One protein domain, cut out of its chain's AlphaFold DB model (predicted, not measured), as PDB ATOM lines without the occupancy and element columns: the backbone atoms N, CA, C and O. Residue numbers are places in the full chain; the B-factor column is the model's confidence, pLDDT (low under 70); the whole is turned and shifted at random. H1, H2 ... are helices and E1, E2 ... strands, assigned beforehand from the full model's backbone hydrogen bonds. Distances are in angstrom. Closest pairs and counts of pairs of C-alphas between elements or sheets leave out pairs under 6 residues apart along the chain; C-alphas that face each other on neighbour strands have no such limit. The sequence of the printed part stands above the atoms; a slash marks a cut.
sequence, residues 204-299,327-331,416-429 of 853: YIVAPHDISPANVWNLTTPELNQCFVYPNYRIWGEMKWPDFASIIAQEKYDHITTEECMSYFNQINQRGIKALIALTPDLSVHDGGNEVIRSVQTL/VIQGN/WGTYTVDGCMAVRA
ATOM      1  N   TYR A 204       9.125  27.562  -0.602       75.56
ATOM      2  CA  TYR A 204      10.519  27.372  -0.962       75.56
ATOM      3  C   TYR A 204      10.908  28.308  -2.102       75.56
ATOM      4  O   TYR A 204      10.156  28.476  -3.063       75.56
ATOM      5  N   ILE A 205      12.079  28.922  -1.977       83.31
ATOM      6  CA  ILE A 205      12.642  29.847  -2.963       83.31
ATOM      7  C   ILE A 205      14.020  29.321  -3.341       83.31
ATOM      8  O   ILE A 205      14.780  28.953  -2.452       83.31
ATOM      9  N   VAL A 206      14.355  29.304  -4.628       87.31
ATOM     10  CA  VAL A 206      15.741  29.101  -5.070       87.31
ATOM     11  C   VAL A 206      16.372  30.465  -5.291       87.31
ATOM     12  O   VAL A 206      15.772  31.320  -5.949       87.31
ATOM     13  N   ALA A 207      17.559  30.667  -4.735       90.62
ATOM     14  CA  ALA A 207      18.338  31.883  -4.892       90.62
ATOM     15  C   ALA A 207      19.815  31.554  -5.172       90.62
ATOM     16  O   ALA A 207      20.281  30.470  -4.813       90.62
ATOM     17  N   PRO A 208      20.571  32.484  -5.773       92.75
ATOM     18  CA  PRO A 208      22.001  32.313  -6.001       92.75
ATOM     19  C   PRO A 208      22.774  32.110  -4.706       92.75
ATOM     20  O   PRO A 208      22.481  32.763  -3.702       92.75
ATOM     21  N   HIS A 209      23.806  31.270  -4.732       91.31
ATOM     22  CA  HIS A 209      24.663  31.059  -3.563       91.31
ATOM     23  C   HIS A 209      25.421  32.324  -3.123       91.31
ATOM     24  O   HIS A 209      25.768  32.466  -1.952       91.31
ATOM     25  N   ASP A 210      25.658  33.255  -4.048       91.88
ATOM     26  CA  ASP A 210      26.347  34.524  -3.825       91.88
ATOM     27  C   ASP A 210      25.394  35.668  -3.420       91.88
ATOM     28  O   ASP A 210      25.817  36.828  -3.328       91.88
ATOM     29  N   ILE A 211      24.118  35.374  -3.128       91.94
ATOM     30  CA  ILE A 211      23.168  36.360  -2.596       91.94
ATOM     31  C   ILE A 211      23.597  36.856  -1.210       91.94
ATOM     32  O   ILE A 211      23.941  36.090  -0.311       91.94
ATOM     33  N   SER A 212      23.580  38.174  -1.021       91.19
ATOM     34  CA  SER A 212      24.052  38.826   0.196       91.19
ATOM     35  C   SER A 212      23.284  40.118   0.499       91.19
ATOM     36  O   SER A 212      22.654  40.705  -0.392       91.19
ATOM     37  N   PRO A 213      23.383  40.638   1.737       91.62
ATOM     38  CA  PRO A 213      22.753  41.903   2.110       91.62
ATOM     39  C   PRO A 213      23.166  43.089   1.227       91.62
ATOM     40  O   PRO A 213      22.390  44.024   1.038       91.62
ATOM     41  N   ALA A 214      24.380  43.047   0.668       90.94
ATOM     42  CA  ALA A 214      24.935  44.114  -0.158       90.94
ATOM     43  C   ALA A 214      24.440  44.092  -1.613       90.94
ATOM     44  O   ALA A 214      24.483  45.128  -2.273       90.94
ATOM     45  N   ASN A 215      24.002  42.935  -2.123       91.75
ATOM     46  CA  ASN A 215      23.700  42.755  -3.546       91.75
ATOM     47  C   ASN A 215      22.244  42.360  -3.841       91.75
ATOM     48  O   ASN A 215      21.837  42.462  -4.993       91.75
ATOM     49  N   VAL A 216      21.433  41.994  -2.839       90.62
ATOM     50  CA  VAL A 216      20.040  41.556  -3.055       90.62
ATOM     51  C   VAL A 216      19.195  42.586  -3.809       90.62
ATOM     52  O   VAL A 216      18.393  42.232  -4.668       90.62
ATOM     53  N   TRP A 217      19.414  43.877  -3.557       90.25
ATOM     54  CA  TRP A 217      18.689  44.941  -4.250       90.25
ATOM     55  C   TRP A 217      19.076  45.073  -5.728       90.25
ATOM     56  O   TRP A 217      18.263  45.575  -6.502       90.25
ATOM     57  N   ASN A 218      20.248  44.576  -6.142       89.44
ATOM     58  CA  ASN A 218      20.675  44.581  -7.546       89.44
ATOM     59  C   ASN A 218      19.830  43.637  -8.410       89.44
ATOM     60  O   ASN A 218      19.744  43.840  -9.615       89.44
ATOM     61  N   LEU A 219      19.177  42.647  -7.796       87.44
ATOM     62  CA  LEU A 219      18.253  41.736  -8.470       87.44
ATOM     63  C   LEU A 219      16.872  42.358  -8.719       87.44
ATOM     64  O   LEU A 219      15.997  41.704  -9.266       87.44
ATOM     65  N   THR A 220      16.626  43.603  -8.301       88.69
ATOM     66  CA  THR A 220      15.301  44.219  -8.432       88.69
ATOM     67  C   THR A 220      14.968  44.498  -9.897       88.69
ATOM     68  O   THR A 220      15.490  45.448 -10.479       88.69
ATOM     69  N   THR A 221      14.035  43.732 -10.463       85.44
ATOM     70  CA  THR A 221      13.463  43.983 -11.795       85.44
ATOM     71  C   THR A 221      11.977  44.361 -11.711       85.44
ATOM     72  O   THR A 221      11.340  44.138 -10.671       85.44
ATOM     73  N   PRO A 222      11.390  44.980 -12.755       81.56
ATOM     74  CA  PRO A 222       9.947  45.223 -12.818       81.56
ATOM     75  C   PRO A 222       9.128  43.940 -12.633       81.56
ATOM     76  O   PRO A 222       8.142  43.939 -11.898       81.56
ATOM     77  N   GLU A 223       9.590  42.838 -13.217       78.00
ATOM     78  CA  GLU A 223       8.924  41.537 -13.190       78.00
ATOM     79  C   GLU A 223       8.991  40.924 -11.791       78.00
ATOM     80  O   GLU A 223       7.974  40.458 -11.293       78.00
ATOM     81  N   LEU A 224      10.131  40.993 -11.089       80.75
ATOM     82  CA  LEU A 224      10.196  40.548  -9.693       80.75
ATOM     83  C   LEU A 224       9.335  41.429  -8.781       80.75
ATOM     84  O   LEU A 224       8.616  40.912  -7.936       80.75
ATOM     85  N   ASN A 225       9.308  42.749  -8.976       82.88
ATOM     86  CA  ASN A 225       8.423  43.621  -8.193       82.88
ATOM     87  C   ASN A 225       6.930  43.333  -8.405       82.88
ATOM     88  O   ASN A 225       6.138  43.530  -7.480       82.88
ATOM     89  N   GLN A 226       6.545  42.917  -9.612       76.81
ATOM     90  CA  GLN A 226       5.152  42.698  -9.993       76.81
ATOM     91  C   GLN A 226       4.685  41.253  -9.773       76.81
ATOM     92  O   GLN A 226       3.555  41.044  -9.333       76.81
ATOM     93  N   CYS A 227       5.535  40.275 -10.081       74.44
ATOM     94  CA  CYS A 227       5.197  38.854 -10.138       74.44
ATOM     95  C   CYS A 227       5.753  38.030  -8.974       74.44
ATOM     96  O   CYS A 227       5.260  36.925  -8.748       74.44
ATOM     97  N   PHE A 228       6.724  38.535  -8.201       77.56
ATOM     98  CA  PHE A 228       7.130  37.859  -6.969       77.56
ATOM     99  C   PHE A 228       6.008  37.970  -5.935       77.56
ATOM    100  O   PHE A 228       5.816  39.004  -5.284       77.56
ATOM    101  N   VAL A 229       5.270  36.875  -5.791       64.44
ATOM    102  CA  VAL A 229       4.187  36.724  -4.828       64.44
ATOM    103  C   VAL A 229       4.373  35.389  -4.132       64.44
ATOM    104  O   VAL A 229       4.328  34.329  -4.758       64.44
ATOM    105  N   TYR A 230       4.617  35.444  -2.827       57.22
ATOM    106  CA  TYR A 230       4.910  34.256  -2.045       57.22
ATOM    107  C   TYR A 230       3.924  34.075  -0.887       57.22
ATOM    108  O   TYR A 230       3.770  34.995  -0.072       57.22
ATOM    109  N   PRO A 231       3.338  32.874  -0.727       53.06
ATOM    110  CA  PRO A 231       3.372  31.706  -1.620       53.06
ATOM    111  C   PRO A 231       2.502  31.939  -2.870       53.06
ATOM    112  O   PRO A 231       1.599  32.768  -2.843       53.06
ATOM    113  N   ASN A 232       2.758  31.198  -3.954       50.31
ATOM    114  CA  ASN A 232       2.228  31.448  -5.309       50.31
ATOM    115  C   ASN A 232       0.712  31.162  -5.491       50.31
ATOM    116  O   ASN A 232       0.231  30.949  -6.602       50.31
ATOM    117  N   TYR A 233      -0.072  31.137  -4.407       51.38
ATOM    118  CA  TYR A 233      -1.529  31.059  -4.486       51.38
ATOM    119  C   TYR A 233      -2.117  32.484  -4.462       51.38
ATOM    120  O   TYR A 233      -1.875  33.271  -3.555       51.38
ATOM    121  N   ARG A 234      -2.946  32.839  -5.451       42.03
ATOM    122  CA  ARG A 234      -3.558  34.184  -5.597       42.03
ATOM    123  C   ARG A 234      -4.640  34.529  -4.553       42.03
ATOM    124  O   ARG A 234      -5.497  35.372  -4.807       42.03
ATOM    125  N   ILE A 235      -4.693  33.825  -3.422       35.84
ATOM    126  CA  ILE A 235      -5.858  33.845  -2.519       35.84
ATOM    127  C   ILE A 235      -5.501  34.299  -1.090       35.84
ATOM    128  O   ILE A 235      -6.400  34.737  -0.372       35.84
ATOM    129  N   TRP A 236      -4.231  34.292  -0.646       37.59
ATOM    130  CA  TRP A 236      -3.930  34.617   0.759       37.59
ATOM    131  C   TRP A 236      -2.592  35.349   0.998       37.59
ATOM    132  O   TRP A 236      -1.629  35.157   0.274       37.59
ATOM    133  N   GLY A 237      -2.571  36.215   2.023       47.59
ATOM    134  CA  GLY A 237      -1.579  37.278   2.274       47.59
ATOM    135  C   GLY A 237      -0.107  36.979   1.949       47.59
ATOM    136  O   GLY A 237       0.479  36.027   2.465       47.59
ATOM    137  N   GLU A 238       0.469  37.891   1.167       59.66
ATOM    138  CA  GLU A 238       1.612  37.692   0.274       59.66
ATOM    139  C   GLU A 238       2.893  38.373   0.804       59.66
ATOM    140  O   GLU A 238       2.844  39.521   1.246       59.66
ATOM    141  N   MET A 239       4.048  37.698   0.736       70.56
ATOM    142  CA  MET A 239       5.365  38.348   0.817       70.56
ATOM    143  C   MET A 239       5.718  38.889  -0.570       70.56
ATOM    144  O   MET A 239       5.794  38.115  -1.526       70.56
ATOM    145  N   LYS A 240       5.939  40.203  -0.671       80.44
ATOM    146  CA  LYS A 240       6.331  40.866  -1.921       80.44
ATOM    147  C   LYS A 240       7.849  40.964  -2.037       80.44
ATOM    148  O   LYS A 240       8.556  40.860  -1.034       80.44
ATOM    149  N   TRP A 241       8.349  41.237  -3.243       85.94
ATOM    150  CA  TRP A 241       9.787  41.399  -3.484       85.94
ATOM    151  C   TRP A 241      10.477  42.366  -2.502       85.94
ATOM    152  O   TRP A 241      11.493  41.976  -1.925       85.94
ATOM    153  N   PRO A 242       9.934  43.568  -2.205       86.94
ATOM    154  CA  PRO A 242      10.578  44.476  -1.255       86.94
ATOM    155  C   PRO A 242      10.696  43.898   0.161       86.94
ATOM    156  O   PRO A 242      11.680  44.166   0.849       86.94
ATOM    157  N   ASP A 243       9.725  43.086   0.591       84.12
ATOM    158  CA  ASP A 243       9.755  42.432   1.901       84.12
ATOM    159  C   ASP A 243      10.839  41.349   1.938       84.12
ATOM    160  O   ASP A 243      11.612  41.280   2.894       84.12
ATOM    161  N   PHE A 244      10.931  40.537   0.877       86.06
ATOM    162  CA  PHE A 244      11.970  39.519   0.715       86.06
ATOM    163  C   PHE A 244      13.371  40.140   0.686       86.06
ATOM    164  O   PHE A 244      14.228  39.786   1.498       86.06
ATOM    165  N   ALA A 245      13.588  41.129  -0.183       89.12
ATOM    166  CA  ALA A 245      14.864  41.824  -0.298       89.12
ATOM    167  C   ALA A 245      15.253  42.506   1.022       89.12
ATOM    168  O   ALA A 245      16.412  42.455   1.433       89.12
ATOM    169  N   SER A 246      14.284  43.069   1.751       89.06
ATOM    170  CA  SER A 246      14.520  43.633   3.080       89.06
ATOM    171  C   SER A 246      14.892  42.583   4.133       89.06
ATOM    172  O   SER A 246      15.643  42.920   5.048       89.06
ATOM    173  N   ILE A 247      14.373  41.353   4.065       86.50
ATOM    174  CA  ILE A 247      14.743  40.263   4.987       86.50
ATOM    175  C   ILE A 247      16.213  39.889   4.792       86.50
ATOM    176  O   ILE A 247      16.942  39.777   5.778       86.50
ATOM    177  N   ILE A 248      16.652  39.765   3.537       90.12
ATOM    178  CA  ILE A 248      18.049  39.469   3.202       90.12
ATOM    179  C   ILE A 248      18.959  40.641   3.575       90.12
ATOM    180  O   ILE A 248      19.950  40.453   4.271       90.12
ATOM    181  N   ALA A 249      18.589  41.869   3.200       92.25
ATOM    182  CA  ALA A 249      19.370  43.071   3.494       92.25
ATOM    183  C   ALA A 249      19.544  43.350   4.997       92.25
ATOM    184  O   ALA A 249      20.501  44.007   5.394       92.25
ATOM    185  N   GLN A 250      18.615  42.877   5.833       91.06
ATOM    186  CA  GLN A 250      18.672  43.014   7.292       91.06
ATOM    187  C   GLN A 250      19.222  41.767   7.999       91.06
ATOM    188  O   GLN A 250      19.159  41.718   9.225       91.06
ATOM    189  N   GLU A 251      19.705  40.765   7.255       89.06
ATOM    190  CA  GLU A 251      20.227  39.503   7.802       89.06
ATOM    191  C   GLU A 251      19.228  38.783   8.732       89.06
ATOM    192  O   GLU A 251      19.584  38.194   9.750       89.06
ATOM    193  N   LYS A 252      17.930  38.832   8.404       86.38
ATOM    194  CA  LYS A 252      16.859  38.201   9.198       86.38
ATOM    195  C   LYS A 252      16.644  36.729   8.819       86.38
ATOM    196  O   LYS A 252      15.516  36.309   8.555       86.38
ATOM    197  N   TYR A 253      17.720  35.949   8.781       87.44
ATOM    198  CA  TYR A 253      17.705  34.532   8.417       87.44
ATOM    199  C   TYR A 253      18.807  33.748   9.144       87.44
ATOM    200  O   TYR A 253      19.845  34.301   9.494       87.44
ATOM    201  N   ASP A 254      18.586  32.448   9.335       86.94
ATOM    202  CA  ASP A 254      19.584  31.518   9.870       86.94
ATOM    203  C   ASP A 254      20.186  30.687   8.728       86.94
ATOM    204  O   ASP A 254      19.453  30.212   7.860       86.94
ATOM    205  N   HIS A 255      21.501  30.456   8.738       88.31
ATOM    206  CA  HIS A 255      22.133  29.506   7.817       88.31
ATOM    207  C   HIS A 255      21.926  28.066   8.290       88.31
ATOM    208  O   HIS A 255      22.145  27.753   9.461       88.31
ATOM    209  N   ILE A 256      21.543  27.192   7.361       83.62
ATOM    210  CA  ILE A 256      21.246  25.780   7.607       83.62
ATOM    211  C   ILE A 256      22.081  24.907   6.663       83.62
ATOM    212  O   ILE A 256      22.326  25.279   5.512       83.62
ATOM    213  N   THR A 257      22.534  23.751   7.159       83.00
ATOM    214  CA  THR A 257      23.338  22.798   6.377       83.00
ATOM    215  C   THR A 257      22.520  22.176   5.247       83.00
ATOM    216  O   THR A 257      21.291  22.127   5.295       83.00
ATOM    217  N   THR A 258      23.196  21.665   4.222       79.69
ATOM    218  CA  THR A 258      22.544  21.024   3.075       79.69
ATOM    219  C   THR A 258      21.701  19.816   3.495       79.69
ATOM    220  O   THR A 258      20.561  19.689   3.060       79.69
ATOM    221  N   GLU A 259      22.212  18.971   4.400       74.19
ATOM    222  CA  GLU A 259      21.494  17.795   4.920       74.19
ATOM    223  C   GLU A 259      20.197  18.191   5.641       74.19
ATOM    224  O   GLU A 259      19.122  17.657   5.352       74.19
ATOM    225  N   GLU A 260      20.277  19.175   6.540       74.19
ATOM    226  CA  GLU A 260      19.115  19.675   7.274       74.19
ATOM    227  C   GLU A 260      18.128  20.371   6.323       74.19
ATOM    228  O   GLU A 260      16.919  20.152   6.417       74.19
ATOM    229  N   CYS A 261      18.621  21.118   5.333       77.06
ATOM    230  CA  CYS A 261      17.772  21.757   4.337       77.06
ATOM    231  C   CYS A 261      16.985  20.754   3.482       77.06
ATOM    232  O   CYS A 261      15.766  20.882   3.344       77.06
ATOM    233  N   MET A 262      17.646  19.720   2.955       74.31
ATOM    234  CA  MET A 262      16.977  18.683   2.162       74.31
ATOM    235  C   MET A 262      15.971  17.880   3.005       74.31
ATOM    236  O   MET A 262      14.959  17.402   2.486       74.31
ATOM    237  N   SER A 263      16.179  17.784   4.324       67.75
ATOM    238  CA  SER A 263      15.190  17.205   5.241       67.75
ATOM    239  C   SER A 263      13.907  18.044   5.344       67.75
ATOM    240  O   SER A 263      12.818  17.484   5.510       67.75
ATOM    241  N   TYR A 264      14.012  19.373   5.198       67.25
ATOM    242  CA  TYR A 264      12.870  20.283   5.242       67.25
ATOM    243  C   TYR A 264      12.033  20.233   3.968       67.25
ATOM    244  O   TYR A 264      10.812  20.192   4.092       67.25
ATOM    245  N   PHE A 265      12.659  20.132   2.787       62.47
ATOM    246  CA  PHE A 265      11.974  20.005   1.487       62.47
ATOM    247  C   PHE A 265      11.011  18.811   1.397       62.47
ATOM    248  O   PHE A 265      10.007  18.865   0.689       62.47
ATOM    249  N   ASN A 266      11.277  17.747   2.156       54.09
ATOM    250  CA  ASN A 266      10.440  16.547   2.199       54.09
ATOM    251  C   ASN A 266       9.238  16.654   3.161       54.09
ATOM    252  O   ASN A 266       8.494  15.685   3.334       54.09
ATOM    253  N   GLN A 267       9.027  17.803   3.812       52.06
ATOM    254  CA  GLN A 267       7.982  17.998   4.819       52.06
ATOM    255  C   GLN A 267       6.998  19.101   4.404       52.06
ATOM    256  O   GLN A 267       7.378  20.172   3.949       52.06
ATOM    257  N   ILE A 268       5.702  18.846   4.601       46.06
ATOM    258  CA  ILE A 268       4.614  19.717   4.114       46.06
ATOM    259  C   ILE A 268       4.389  20.939   5.028       46.06
ATOM    260  O   ILE A 268       3.851  21.942   4.583       46.06
ATOM    261  N   ASN A 269       4.809  20.894   6.300       49.50
ATOM    262  CA  ASN A 269       4.637  21.993   7.261       49.50
ATOM    263  C   ASN A 269       5.845  22.101   8.203       49.50
ATOM    264  O   ASN A 269       6.115  21.159   8.949       49.50
ATOM    265  N   GLN A 270       6.519  23.254   8.220       55.47
ATOM    266  CA  GLN A 270       7.646  23.540   9.109       55.47
ATOM    267  C   GLN A 270       7.275  24.540  10.196       55.47
ATOM    268  O   GLN A 270       6.493  25.474  10.007       55.47
ATOM    269  N   ARG A 271       7.843  24.336  11.385       58.81
ATOM    270  CA  ARG A 271       7.529  25.157  12.559       58.81
ATOM    271  C   ARG A 271       8.494  26.312  12.682       58.81
ATOM    272  O   ARG A 271       9.704  26.129  12.660       58.81
ATOM    273  N   GLY A 272       7.950  27.510  12.867       63.12
ATOM    274  CA  GLY A 272       8.767  28.696  13.107       63.12
ATOM    275  C   GLY A 272       9.645  29.106  11.923       63.12
ATOM    276  O   GLY A 272      10.430  30.031  12.084       63.12
ATOM    277  N   ILE A 273       9.504  28.470  10.756       69.69
ATOM    278  CA  ILE A 273      10.073  28.919   9.484       69.69
ATOM    279  C   ILE A 273       8.935  29.553   8.687       69.69
ATOM    280  O   ILE A 273       7.836  29.007   8.614       69.69
ATOM    281  N   LYS A 274       9.186  30.755   8.178       71.12
ATOM    282  CA  LYS A 274       8.301  31.516   7.296       71.12
ATOM    283  C   LYS A 274       8.644  31.256   5.831       71.12
ATOM    284  O   LYS A 274       7.737  31.167   5.017       71.12
ATOM    285  N   ALA A 275       9.939  31.152   5.525       76.94
ATOM    286  CA  ALA A 275      10.443  30.836   4.197       76.94
ATOM    287  C   ALA A 275      11.777  30.097   4.265       76.94
ATOM    288  O   ALA A 275      12.614  30.417   5.112       76.94
ATOM    289  N   LEU A 276      11.962  29.123   3.372       80.75
ATOM    290  CA  LEU A 276      13.234  28.441   3.172       80.75
ATOM    291  C   LEU A 276      13.797  28.834   1.808       80.75
ATOM    292  O   LEU A 276      13.122  28.699   0.788       80.75
ATOM    293  N   ILE A 277      15.023  29.340   1.809       88.00
ATOM    294  CA  ILE A 277      15.717  29.813   0.616       88.00
ATOM    295  C   ILE A 277      16.848  28.831   0.346       88.00
ATOM    296  O   ILE A 277      17.803  28.775   1.118       88.00
ATOM    297  N   ALA A 278      16.716  28.037  -0.707       88.06
ATOM    298  CA  ALA A 278      17.762  27.151  -1.181       88.06
ATOM    299  C   ALA A 278      18.777  27.936  -1.997       88.06
ATOM    300  O   ALA A 278      18.422  28.605  -2.966       88.06
ATOM    301  N   LEU A 279      20.029  27.846  -1.575       91.62
ATOM    302  CA  LEU A 279      21.159  28.441  -2.256       91.62
ATOM    303  C   LEU A 279      21.687  27.444  -3.281       91.62
ATOM    304  O   LEU A 279      21.822  26.254  -2.984       91.62
ATOM    305  N   THR A 280      21.924  27.934  -4.495       89.81
ATOM    306  CA  THR A 280      22.443  27.124  -5.592       89.81
ATOM    307  C   THR A 280      23.673  27.766  -6.226       89.81
ATOM    308  O   THR A 280      23.664  28.974  -6.491       89.81
ATOM    309  N   PRO A 281      24.732  26.986  -6.506       89.81
ATOM    310  CA  PRO A 281      25.864  27.458  -7.292       89.81
ATOM    311  C   PRO A 281      25.526  27.599  -8.784       89.81
ATOM    312  O   PRO A 281      26.289  28.227  -9.512       89.81
ATOM    313  N   ASP A 282      24.395  27.046  -9.234       87.88
ATOM    314  CA  ASP A 282      23.963  27.067 -10.637       87.88
ATOM    315  C   ASP A 282      23.357  28.420 -11.062       87.88
ATOM    316  O   ASP A 282      23.054  28.619 -12.236       87.88
ATOM    317  N   LEU A 283      23.177  29.347 -10.114       88.94
ATOM    318  CA  LEU A 283      22.729  30.721 -10.343       88.94
ATOM    319  C   LEU A 283      23.727  31.693  -9.700       88.94
ATOM    320  O   LEU A 283      24.242  31.422  -8.609       88.94
ATOM    321  N   SER A 284      23.952  32.849 -10.332       89.06
ATOM    322  CA  SER A 284      24.724  33.954  -9.754       89.06
ATOM    323  C   SER A 284      23.927  35.254  -9.737       89.06
ATOM    324  O   SER A 284      23.181  35.575 -10.663       89.06
ATOM    325  N   VAL A 285      24.141  36.074  -8.704       87.19
ATOM    326  CA  VAL A 285      23.625  37.452  -8.665       87.19
ATOM    327  C   VAL A 285      24.122  38.280  -9.857       87.19
ATOM    328  O   VAL A 285      23.442  39.216 -10.281       87.19
ATOM    329  N   HIS A 286      25.294  37.949 -10.408       84.25
ATOM    330  CA  HIS A 286      25.865  38.636 -11.564       84.25
ATOM    331  C   HIS A 286      25.068  38.449 -12.853       84.25
ATOM    332  O   HIS A 286      25.114  39.341 -13.702       84.25
ATOM    333  N   ASP A 287      24.346  37.334 -12.987       82.62
ATOM    334  CA  ASP A 287      23.565  37.032 -14.187       82.62
ATOM    335  C   ASP A 287      22.396  38.019 -14.341       82.62
ATOM    336  O   ASP A 287      22.047  38.403 -15.457       82.62
ATOM    337  N   GLY A 288      21.870  38.522 -13.214       75.62
ATOM    338  CA  GLY A 288      20.795  39.511 -13.169       75.62
ATOM    339  C   GLY A 288      19.490  39.045 -13.833       75.62
ATOM    340  O   GLY A 288      19.385  37.959 -14.390       75.62
ATOM    341  N   GLY A 289      18.452  39.879 -13.773       74.50
ATOM    342  CA  GLY A 289      17.155  39.550 -14.372       74.50
ATOM    343  C   GLY A 289      16.188  38.813 -13.437       74.50
ATOM    344  O   GLY A 289      16.490  38.498 -12.286       74.50
ATOM    345  N   ASN A 290      14.985  38.564 -13.948       69.50
ATOM    346  CA  ASN A 290      13.861  37.924 -13.253       69.50
ATOM    347  C   ASN A 290      14.030  36.408 -13.064       69.50
ATOM    348  O   ASN A 290      13.317  35.791 -12.276       69.50
ATOM    349  N   GLU A 291      14.992  35.823 -13.767       74.12
ATOM    350  CA  GLU A 291      15.267  34.392 -13.792       74.12
ATOM    351  C   GLU A 291      16.191  33.904 -12.667       74.12
ATOM    352  O   GLU A 291      16.320  32.711 -12.410       74.12
ATOM    353  N   VAL A 292      16.819  34.825 -11.947       84.38
ATOM    354  CA  VAL A 292      17.825  34.502 -10.929       84.38
ATOM    355  C   VAL A 292      17.190  34.041  -9.610       84.38
ATOM    356  O   VAL A 292      17.840  33.405  -8.786       84.38
ATOM    357  N   ILE A 293      15.902  34.320  -9.409       86.31
ATOM    358  CA  ILE A 293      15.122  33.866  -8.255       86.31
ATOM    359  C   ILE A 293      14.007  32.959  -8.768       86.31
ATOM    360  O   ILE A 293      13.168  33.393  -9.556       86.31
ATOM    361  N   ARG A 294      13.974  31.700  -8.318       83.50
ATOM    362  CA  ARG A 294      13.001  30.704  -8.803       83.50
ATOM    363  C   ARG A 294      12.010  30.299  -7.721       83.50
ATOM    364  O   ARG A 294      12.351  30.208  -6.539       83.50
ATOM    365  N   SER A 295      10.768  30.044  -8.124       75.88
ATOM    366  CA  SER A 295       9.758  29.425  -7.266       75.88
ATOM    367  C   SER A 295       9.906  27.912  -7.323       75.88
ATOM    368  O   SER A 295      10.044  27.363  -8.414       75.88
ATOM    369  N   VAL A 296       9.819  27.228  -6.187       71.69
ATOM    370  CA  VAL A 296       9.786  25.759  -6.160       71.69
ATOM    371  C   VAL A 296       8.344  25.300  -5.980       71.69
ATOM    372  O   VAL A 296       7.689  25.677  -5.005       71.69
ATOM    373  N   GLN A 297       7.860  24.447  -6.882       57.75
ATOM    374  CA  GLN A 297       6.587  23.766  -6.683       57.75
ATOM    375  C   GLN A 297       6.814  22.511  -5.831       57.75
ATOM    376  O   GLN A 297       7.655  21.665  -6.132       57.75
ATOM    377  N   THR A 298       6.071  22.380  -4.734       47.75
ATOM    378  CA  THR A 298       6.091  21.166  -3.907       47.75
ATOM    379  C   THR A 298       5.677  19.936  -4.723       47.75
ATOM    380  O   THR A 298       4.708  20.000  -5.477       47.75
ATOM    381  N   LEU A 299       6.341  18.797  -4.486       40.06
ATOM    382  CA  LEU A 299       6.183  17.461  -5.107       40.06
ATOM    383  C   LEU A 299       4.749  16.878  -5.250       40.06
ATOM    384  O   LEU A 299       4.599  15.777  -5.771       40.06
ATOM    385  N   VAL A 327      19.309  18.226  -4.987       77.81
ATOM    386  CA  VAL A 327      18.800  18.849  -6.213       77.81
ATOM    387  C   VAL A 327      17.318  19.173  -6.062       77.81
ATOM    388  O   VAL A 327      16.554  18.365  -5.535       77.81
ATOM    389  N   ILE A 328      16.914  20.352  -6.531       76.50
ATOM    390  CA  ILE A 328      15.537  20.852  -6.505       76.50
ATOM    391  C   ILE A 328      15.123  21.366  -7.882       76.50
ATOM    392  O   ILE A 328      15.954  21.832  -8.660       76.50
ATOM    393  N   GLN A 329      13.828  21.294  -8.184       78.06
ATOM    394  CA  GLN A 329      13.272  21.886  -9.397       78.06
ATOM    395  C   GLN A 329      12.670  23.257  -9.092       78.06
ATOM    396  O   GLN A 329      11.994  23.425  -8.074       78.06
ATOM    397  N   GLY A 330      12.917  24.231  -9.960       75.38
ATOM    398  CA  GLY A 330      12.406  25.588  -9.805       75.38
ATOM    399  C   GLY A 330      12.026  26.218 -11.137       75.38
ATOM    400  O   GLY A 330      12.649  25.938 -12.159       75.38
ATOM    401  N   ASN A 331      11.029  27.101 -11.098       76.88
ATOM    402  CA  ASN A 331      10.463  27.768 -12.272       76.88
ATOM    403  C   ASN A 331      10.548  29.288 -12.117       76.88
ATOM    404  O   ASN A 331      10.689  29.815 -11.006       76.88
ATOM    405  N   TRP A 416      11.101  24.484 -16.542       69.25
ATOM    406  CA  TRP A 416      11.571  23.878 -15.297       69.25
ATOM    407  C   TRP A 416      13.093  23.748 -15.316       69.25
ATOM    408  O   TRP A 416      13.657  22.983 -16.100       69.25
ATOM    409  N   GLY A 417      13.758  24.439 -14.392       76.31
ATOM    410  CA  GLY A 417      15.185  24.287 -14.132       76.31
ATOM    411  C   GLY A 417      15.449  23.272 -13.022       76.31
ATOM    412  O   GLY A 417      14.684  23.166 -12.063       76.31
ATOM    413  N   THR A 418      16.546  22.526 -13.140       81.62
ATOM    414  CA  THR A 418      17.035  21.613 -12.098       81.62
ATOM    415  C   THR A 418      18.295  22.211 -11.477       81.62
ATOM    416  O   THR A 418      19.262  22.448 -12.193       81.62
ATOM    417  N   TYR A 419      18.271  22.455 -10.166       83.88
ATOM    418  CA  TYR A 419      19.291  23.215  -9.439       83.88
ATOM    419  C   TYR A 419      19.874  22.403  -8.290       83.88
ATOM    420  O   TYR A 419      19.139  21.836  -7.482       83.88
ATOM    421  N   THR A 420      21.195  22.373  -8.191       87.00
ATOM    422  CA  THR A 420      21.930  21.796  -7.067       87.00
ATOM    423  C   THR A 420      21.861  22.720  -5.851       87.00
ATOM    424  O   THR A 420      21.908  23.936  -5.983       87.00
ATOM    425  N   VAL A 421      21.732  22.161  -4.654       85.38
ATOM    426  CA  VAL A 421      21.632  22.890  -3.387       85.38
ATOM    427  C   VAL A 421      22.918  22.678  -2.606       85.38
ATOM    428  O   VAL A 421      23.287  21.536  -2.317       85.38
ATOM    429  N   ASP A 422      23.596  23.762  -2.241       86.06
ATOM    430  CA  ASP A 422      24.817  23.727  -1.428       86.06
ATOM    431  C   ASP A 422      24.578  24.180   0.024       86.06
ATOM    432  O   ASP A 422      25.322  23.798   0.927       86.06
ATOM    433  N   GLY A 423      23.474  24.874   0.293       84.69
ATOM    434  CA  GLY A 423      23.030  25.268   1.626       84.69
ATOM    435  C   GLY A 423      21.708  26.024   1.575       84.69
ATOM    436  O   GLY A 423      21.160  26.261   0.500       84.69
ATOM    437  N   CYS A 424      21.167  26.401   2.735       88.62
ATOM    438  CA  CYS A 424      19.913  27.155   2.784       88.62
ATOM    439  C   CYS A 424      19.922  28.270   3.823       88.62
ATOM    440  O   CYS A 424      20.608  28.194   4.844       88.62
ATOM    441  N   MET A 425      19.107  29.292   3.575       90.19
ATOM    442  CA  MET A 425      18.763  30.328   4.542       90.19
ATOM    443  C   MET A 425      17.319  30.117   5.009       90.19
ATOM    444  O   MET A 425      16.389  30.073   4.201       90.19
ATOM    445  N   ALA A 426      17.113  29.992   6.316       84.88
ATOM    446  CA  ALA A 426      15.791  29.864   6.911       84.88
ATOM    447  C   ALA A 426      15.345  31.186   7.529       84.88
ATOM    448  O   ALA A 426      15.894  31.658   8.526       84.88
ATOM    449  N   VAL A 427      14.290  31.764   6.966       81.81
ATOM    450  CA  VAL A 427      13.633  32.946   7.519       81.81
ATOM    451  C   VAL A 427      12.706  32.493   8.635       81.81
ATOM    452  O   VAL A 427      11.744  31.760   8.393       81.81
ATOM    453  N   ARG A 428      12.960  32.932   9.869       75.94
ATOM    454  CA  ARG A 428      12.113  32.579  11.013       75.94
ATOM    455  C   ARG A 428      10.795  33.353  10.992       75.94
ATOM    456  O   ARG A 428      10.750  34.543  10.697       75.94
ATOM    457  N   ALA A 429       9.709  32.668  11.327       69.62
ATOM    458  CA  ALA A 429       8.408  33.290  11.534       69.62
ATOM    459  C   ALA A 429       8.302  33.899  12.936       69.62
ATOM    460  O   ALA A 429       8.873  33.374  13.896       69.62
TER     461      ALA A 429
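What this domain is: This is residues 204 to 299, 327 to 331 and 416 to 429 of the 853 residues of an uncharacterized protein of Penicillium arizonense (UniProt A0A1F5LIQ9). A strongly twisted sheet of four strands, E1, E3, E6 and E2, makes the core, with H4 packed over E3 and E6 and the small sheet E4 E5 partly face to face with it, strands crossed, as a loose sandwich. The short helices H1, H2 and H3 gather away from H4, with H3 only grazing the four-stranded sheet. The printed part has 115 residues with four named helices and six named strands, in the order E1 H1 H2 H3 E2 H4 E3 E4 E5 E6, and its class is mixed, helices and strands. The four-stranded sheet is mixed, in the order E1, E3, E6, E2, and E4 and E5 are antiparallel. The whole is compact and rounded, with a radius of gyration of the C-alphas of 13.0 A and spans of 33 by 32 by 30 A.

How they stand to each other: E1, residues 204 to 208, is an edge strand and parallel to E3, residues 273 to 280, with N 207 and O 278 2.9 A apart. E3 is antiparallel to E6, residues 423 to 428, with N 277 and O 425 2.9 A apart. E6 is antiparallel to the other edge strand, E2, residues 254 to 256, with N 426 and O 254 2.8 A apart. H4, residues 258 to 265, is on this sheet at a height of 8.7 A, over E6 and only just over E3, with 3 of its C-alphas; it runs slantwise to the strands, at 49 degrees to E6 on the local plane. The closest C-alphas of H4 and E6 are those of Thr 258 and Gly 423, 4.5 A apart. E2, H4 and E3 form a split strand-helix-strand unit, two strands that run the same way with E6 between them, with a right-handed crossover. E4, residues 327 to 331, and E5, residues 416 to 420, are antiparallel, with N 328 and O 419 2.8 A apart. This pair makes a sandwich, two sheets face to face, with the larger sheet, their strands at 73 degrees. H3, residues 241 to 249, touches H1, residues 216 to 219, closest at the C-alphas of Val 216 and Ala 245, 5.9 A. H2, residues 222 to 227, only just touches H3, with 3 pairs of C-alphas within 8 A, the closest those of Asn 225 and Trp 241, 5.4 A; they are about perpendicular, at 73 degrees. In H2, H3 and H4 every O i to N i+4 pair is within hydrogen-bond range; H1 is too short for such a pair.

Where its parts are: E1 begins at C-alpha 204, (10.519, 27.372, -0.962), and spans 13.5 A. H1 spans 5.7 A, H2 8.4 A, H3 12.0 A, E2 6.4 A and H4 10.7 A. E3 spans 19.6 A, E4 13.6 A and E5 13.4 A. E6 spans 16.1 A and ends at C-alpha 428, (12.113, 32.579, 11.013).

The domain as a whole: The C-alphas of Pro 222 and Glu 259, the two farthest apart, are 34.6 A apart. Residues 300 to 326 and 332 to 415 are not printed; the C-alphas across these cuts are 12.7 A and 5.1 A apart. The link H2 to H3 is long. The mean pLDDT of the printed part is 77.2, and residues 229 to 238, 263 to 273, 290, 297 to 299, 416 and 429 are under 70.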